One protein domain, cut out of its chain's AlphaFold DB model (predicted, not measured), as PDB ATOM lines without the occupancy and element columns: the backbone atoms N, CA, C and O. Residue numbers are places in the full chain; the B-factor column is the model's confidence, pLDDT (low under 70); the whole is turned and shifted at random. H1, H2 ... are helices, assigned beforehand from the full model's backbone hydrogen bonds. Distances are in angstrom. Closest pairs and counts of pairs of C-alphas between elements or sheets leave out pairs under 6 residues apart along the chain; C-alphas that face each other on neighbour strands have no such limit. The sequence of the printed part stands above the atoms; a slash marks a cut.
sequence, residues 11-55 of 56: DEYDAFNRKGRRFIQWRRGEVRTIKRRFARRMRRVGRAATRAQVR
ATOM      1  N   ASP A  11     184.302 127.574 153.445       89.44
ATOM      2  CA  ASP A  11     184.507 126.487 152.481       89.44
ATOM      3  C   ASP A  11     183.701 125.228 152.820       89.44
ATOM      4  O   ASP A  11     183.126 124.586 151.939       89.44
ATOM      5  N   GLU A  12     183.640 124.847 154.102       90.81
ATOM      6  CA  GLU A  12     182.791 123.738 154.539       90.81
ATOM      7  C   GLU A  12     181.316 124.080 154.312       90.81
ATOM      8  O   GLU A  12     180.594 123.267 153.726       90.81
ATOM      9  N   TYR A  13     180.878 125.277 154.713       90.50
ATOM     10  CA  TYR A  13     179.502 125.734 154.511       90.50
ATOM     11  C   TYR A  13     179.104 125.653 153.032       90.50
ATOM     12  O   TYR A  13     178.116 124.993 152.691       90.50
ATOM     13  N   ASP A  14     179.913 126.212 152.138       91.44
ATOM     14  CA  ASP A  14     179.631 126.239 150.707       91.44
ATOM     15  C   ASP A  14     179.747 124.861 150.049       91.44
ATOM     16  O   ASP A  14     178.940 124.515 149.179       91.44
ATOM     17  N   ALA A  15     180.673 124.012 150.506       91.75
ATOM     18  CA  ALA A  15     180.788 122.630 150.044       91.75
ATOM     19  C   ALA A  15     179.577 121.772 150.464       91.75
ATOM     20  O   ALA A  15     179.166 120.846 149.735       91.75
ATOM     21  N   PHE A  16     178.991 122.034 151.636       89.12
ATOM     22  CA  PHE A  16     177.805 121.333 152.133       89.12
ATOM     23  C   PHE A  16     176.501 121.906 151.568       89.12
ATOM     24  O   PHE A  16     175.598 121.125 151.239       89.12
ATOM     25  N   ASN A  17     176.432 123.212 151.322       89.00
ATOM     26  CA  ASN A  17     175.285 123.881 150.725       89.00
ATOM     27  C   ASN A  17     175.137 123.541 149.230       89.00
ATOM     28  O   ASN A  17     176.097 123.500 148.462       89.00
ATOM     29  N   ARG A  18     173.907 123.274 148.777       86.00
ATOM     30  CA  ARG A  18     173.619 123.032 147.352       86.00
ATOM     31  C   ARG A  18     173.842 124.283 146.503       86.00
ATOM     32  O   ARG A  18     174.284 124.138 145.367       86.00
ATOM     33  N   LYS A  19     173.531 125.468 147.039       87.81
ATOM     34  CA  LYS A  19     173.723 126.748 146.345       87.81
ATOM     35  C   LYS A  19     175.215 127.089 146.245       87.81
ATOM     36  O   LYS A  19     175.694 127.262 145.133       87.81
ATOM     37  N   GLY A  20     175.962 127.043 147.354       84.88
ATOM     38  CA  GLY A  20     177.415 127.299 147.367       84.88
ATOM     39  C   GLY A  20     178.200 126.429 146.376       84.88
ATOM     40  O   GLY A  20     179.010 126.933 145.600       84.88
ATOM     41  N   ARG A  21     177.847 125.139 146.258       87.88
ATOM     42  CA  ARG A  21     178.440 124.240 145.249       87.88
ATOM     43  C   ARG A  21     178.259 124.668 143.789       87.88
ATOM     44  O   ARG A  21     179.005 124.184 142.946       87.88
ATOM     45  N   ARG A  22     177.247 125.482 143.482       88.88
ATOM     46  CA  ARG A  22     176.958 125.964 142.123       88.88
ATOM     47  C   ARG A  22     177.606 127.312 141.819       88.88
ATOM     48  O   ARG A  22     177.910 127.555 140.662       88.88
ATOM     49  N   PHE A  23     177.776 128.167 142.828       89.69
ATOM     50  CA  PHE A  23     178.277 129.534 142.643       89.69
ATOM     51  C   PHE A  23     179.796 129.658 142.799       89.69
ATOM     52  O   PHE A  23     180.376 130.613 142.297       89.69
ATOM     53  N   ILE A  24     180.444 128.694 143.453       89.75
ATOM     54  CA  ILE A  24     181.902 128.654 143.590       89.75
ATOM     55  C   ILE A  24     182.498 127.746 142.518       89.75
ATOM     56  O   ILE A  24     182.005 126.641 142.277       89.75
ATOM     57  N   GLN A  25     183.587 128.194 141.898       92.31
ATOM     58  CA  GLN A  25     184.374 127.365 140.997       92.31
ATOM     59  C   GLN A  25     185.294 126.448 141.807       92.31
ATOM     60  O   GLN A  25     186.334 126.862 142.311       92.31
ATOM     61  N   TRP A  26     184.905 125.182 141.918       92.88
ATOM     62  CA  TRP A  26     185.674 124.172 142.639       92.88
ATOM     63  C   TRP A  26     186.719 123.524 141.738       92.88
ATOM     64  O   TRP A  26     186.432 123.125 140.606       92.88
ATOM     65  N   ARG A  27     187.914 123.296 142.278       94.44
ATOM     66  CA  ARG A  27     188.902 122.420 141.647       94.44
ATOM     67  C   ARG A  27     188.400 120.977 141.655       94.44
ATOM     68  O   ARG A  27     187.620 120.548 142.516       94.44
ATOM     69  N   ARG A  28     188.886 120.173 140.707       95.44
ATOM     70  CA  ARG A  28     188.508 118.758 140.592       95.44
ATOM     71  C   ARG A  28     188.797 118.020 141.908       95.44
ATOM     72  O   ARG A  28     189.941 117.882 142.323       95.44
ATOM     73  N   GLY A  29     187.742 117.532 142.564       94.88
ATOM     74  CA  GLY A  29     187.834 116.775 143.820       94.88
ATOM     75  C   GLY A  29     187.893 117.610 145.106       94.88
ATOM     76  O   GLY A  29     187.859 117.028 146.189       94.88
ATOM     77  N   GLU A  30     187.904 118.939 145.029       94.38
ATOM     78  CA  GLU A  30     188.034 119.834 146.188       94.38
ATOM     79  C   GLU A  30     186.895 119.670 147.199       94.38
ATOM     80  O   GLU A  30     187.135 119.377 148.372       94.38
ATOM     81  N   VAL A  31     185.645 119.693 146.726       94.00
ATOM     82  CA  VAL A  31     184.453 119.431 147.554       94.00
ATOM     83  C   VAL A  31     184.565 118.085 148.279       94.00
ATOM     84  O   VAL A  31     184.195 117.957 149.446       94.00
ATOM     85  N   ARG A  32     185.087 117.052 147.604       94.94
ATOM     86  CA  ARG A  32     185.274 115.721 148.204       94.94
ATOM     87  C   ARG A  32     186.341 115.761 149.296       94.94
ATOM     88  O   ARG A  32     186.161 115.123 150.334       94.94
ATOM     89  N   THR A  33     187.425 116.497 149.077       95.62
ATOM     90  CA  THR A  33     188.502 116.695 150.054       95.62
ATOM     91  C   THR A  33     187.997 117.414 151.301       95.62
ATOM     92  O   THR A  33     188.216 116.907 152.402       95.62
ATOM     93  N   ILE A  34     187.254 118.513 151.147       93.56
ATOM     94  CA  ILE A  34     186.660 119.270 152.260       93.56
ATOM     95  C   ILE A  34     185.750 118.365 153.094       93.56
ATOM     96  O   ILE A  34     185.959 118.197 154.297       93.56
ATOM     97  N   LYS A  35     184.818 117.655 152.446       91.94
ATOM     98  CA  LYS A  35     183.908 116.724 153.135       91.94
ATOM     99  C   LYS A  35     184.648 115.605 153.871       91.94
ATOM    100  O   LYS A  35     184.255 115.223 154.972       91.94
ATOM    101  N   ARG A  36     185.729 115.073 153.288       94.81
ATOM    102  CA  ARG A  36     186.576 114.058 153.938       94.81
ATOM    103  C   ARG A  36     187.301 114.621 155.158       94.81
ATOM    104  O   ARG A  36     187.359 113.931 156.175       94.81
ATOM    105  N   ARG A  37     187.845 115.839 155.076       92.94
ATOM    106  CA  ARG A  37     188.499 116.516 156.209       92.94
ATOM    107  C   ARG A  37     187.509 116.750 157.349       92.94
ATOM    108  O   ARG A  37     187.794 116.332 158.471       92.94
ATOM    109  N   PHE A  38     186.322 117.269 157.040       91.56
ATOM    110  CA  PHE A  38     185.230 117.419 158.002       91.56
ATOM    111  C   PHE A  38     184.893 116.088 158.694       91.56
ATOM    112  O   PHE A  38     184.909 115.998 159.920       91.56
ATOM    113  N   ALA A  39     184.680 115.015 157.925       90.00
ATOM    114  CA  ALA A  39     184.353 113.701 158.486       90.00
ATOM    115  C   ALA A  39     185.471 113.142 159.384       90.00
ATOM    116  O   ALA A  39     185.193 112.560 160.432       90.00
ATOM    117  N   ARG A  40     186.745 113.322 159.004       91.44
ATOM    118  CA  ARG A  40     187.891 112.927 159.843       91.44
ATOM    119  C   ARG A  40     187.892 113.675 161.173       91.44
ATOM    120  O   ARG A  40     188.095 113.047 162.210       91.44
ATOM    121  N   ARG A  41     187.633 114.983 161.145       88.38
ATOM    122  CA  ARG A  41     187.551 115.814 162.346       88.38
ATOM    123  C   ARG A  41     186.403 115.384 163.251       88.38
ATOM    124  O   ARG A  41     186.647 115.121 164.421       88.38
ATOM    125  N   MET A  42     185.203 115.198 162.704       86.94
ATOM    126  CA  MET A  42     184.045 114.751 163.485       86.94
ATOM    127  C   MET A  42     184.271 113.380 164.129       86.94
ATOM    128  O   MET A  42     183.940 113.187 165.292       86.94
ATOM    129  N   ARG A  43     184.941 112.443 163.443       87.94
ATOM    130  CA  ARG A  43     185.343 111.164 164.058       87.94
ATOM    131  C   ARG A  43     186.367 111.328 165.181       87.94
ATOM    132  O   ARG A  43     186.396 110.498 166.084       87.94
ATOM    133  N   ARG A  44     187.253 112.324 165.102       87.00
ATOM    134  CA  ARG A  44     188.228 112.613 166.164       87.00
ATOM    135  C   ARG A  44     187.531 113.212 167.383       87.00
ATOM    136  O   ARG A  44     187.789 112.748 168.486       87.00
ATOM    137  N   VAL A  45     186.634 114.175 167.169       84.56
ATOM    138  CA  VAL A  45     185.824 114.790 168.232       84.56
ATOM    139  C   VAL A  45     184.927 113.745 168.890       84.56
ATOM    140  O   VAL A  45     184.971 113.603 170.104       84.56
ATOM    141  N   GLY A  46     184.213 112.937 168.101       82.38
ATOM    142  CA  GLY A  46     183.382 111.849 168.620       82.38
ATOM    143  C   GLY A  46     184.178 110.859 169.473       82.38
ATOM    144  O   GLY A  46     183.779 110.560 170.587       82.38
ATOM    145  N   ARG A  47     185.365 110.427 169.014       81.31
ATOM    146  CA  ARG A  47     186.253 109.566 169.817       81.31
ATOM    147  C   ARG A  47     186.723 110.222 171.116       81.31
ATOM    148  O   ARG A  47     186.845 109.531 172.122       81.31
ATOM    149  N   ALA A  48     187.016 111.521 171.096       77.56
ATOM    150  CA  ALA A  48     187.411 112.252 172.296       77.56
ATOM    151  C   ALA A  48     186.251 112.354 173.298       77.56
ATOM    152  O   ALA A  48     186.463 112.093 174.477       77.56
ATOM    153  N   ALA A  49     185.037 112.643 172.822       75.06
ATOM    154  CA  ALA A  49     183.832 112.688 173.647       75.06
ATOM    155  C   ALA A  49     183.522 111.323 174.281       75.06
ATOM    156  O   ALA A  49     183.331 111.246 175.489       75.06
ATOM    157  N   THR A  50     183.577 110.230 173.507       75.38
ATOM    158  CA  THR A  50     183.403 108.871 174.048       75.38
ATOM    159  C   THR A  50     184.471 108.533 175.090       75.38
ATOM    160  O   THR A  50     184.162 107.954 176.122       75.38
ATOM    161  N   ARG A  51     185.737 108.913 174.864       71.88
ATOM    162  CA  ARG A  51     186.811 108.681 175.844       71.88
ATOM    163  C   ARG A  51     186.622 109.492 177.129       71.88
ATOM    164  O   ARG A  51     187.028 109.011 178.179       71.88
ATOM    165  N   ALA A  52     186.067 110.700 177.042       66.44
ATOM    166  CA  ALA A  52     185.728 111.503 178.212       66.44
ATOM    167  C   ALA A  52     184.599 110.841 179.017       66.44
ATOM    168  O   ALA A  52     184.772 110.622 180.203       66.44
ATOM    169  N   GLN A  53     183.530 110.392 178.349       63.88
ATOM    170  CA  GLN A  53     182.406 109.691 178.990       63.88
ATOM    171  C   GLN A  53     182.786 108.380 179.694       63.88
ATOM    172  O   GLN A  53     182.096 107.979 180.612       63.88
ATOM    173  N   VAL A  54     183.838 107.686 179.247       66.88
ATOM    174  CA  VAL A  54     184.319 106.435 179.876       66.88
ATOM    175  C   VAL A  54     185.231 106.703 181.085       66.88
ATOM    176  O   VAL A  54     185.582 105.776 181.809       66.88
ATOM    177  N   ARG A  55     185.699 107.944 181.267       58.09
ATOM    178  CA  ARG A  55     186.587 108.325 182.377       58.09
ATOM    179  C   ARG A  55     185.850 108.889 183.592       58.09
ATOM    180  O   ARG A  55     186.485 108.954 184.641       58.09
TER     181      ARG A  55
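Overview. This is residues 11 to 55 of the 56 residues of an uncharacterized protein of Rhodospira trueperi (UniProt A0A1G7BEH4). Look first for one long helix, H3, which makes the length of the domain; at its first end the short helices H1 and H2 form a small head, with H1 set crosswise on residues 31 to 38 of H3. The rest of the long helix sticks out from this head as a bare arm, residues 39 to 55, of which 39 to 53 belong to H3. The printed part has 45 residues, with three named helices in the order H1, H2, H3 and no named strand; the class is all helix. The whole is only just extended, close to loose, with a radius of gyration of the C-alphas of 14.3 A and spans of 46 by 18 by 10 A.

Arrangement. Start from H3, residues 30 to 53, and look at its residues 31 to 38, which alone touch H1, residues 11 to 16. The closest C-alphas of these two helices are those of Val 31 and Ala 15, 5.5 A apart. Their lines stand about perpendicular, at 88 degrees. Farther out, H2, residues 20 to 23, and H1 touch only at the corner by their link; their closest C-alphas, of Asp 14 and Gly 20, are 4.1 A apart. H2 and H3 are only just apart, at 8.0 A between their closest C-alphas. In H1 and H3 every O i to N i+4 pair is within hydrogen-bond range; H2 is too short for such a pair, and its one O i to N i+3 pair is within range.

Along the chain. Find C-alpha 30 at (188.034, 119.834, 146.188); from there H3 runs 34.8 A to C-alpha 53 at (182.406, 109.691, 178.990). H1 begins at C-alpha 11, at (184.507, 126.487, 152.481), and is 8.5 A long; H2 is 5.3 A long.

Size, cuts and confidence. The two C-alphas farthest apart, of Phe 23 and Arg 55, are 45.8 A apart. The printed part has no cut; the link from H1 to H2 is tight and that from H2 to H3 is short. Mean pLDDT of the printed part is 86.6, with residues 52 to 55 under 70.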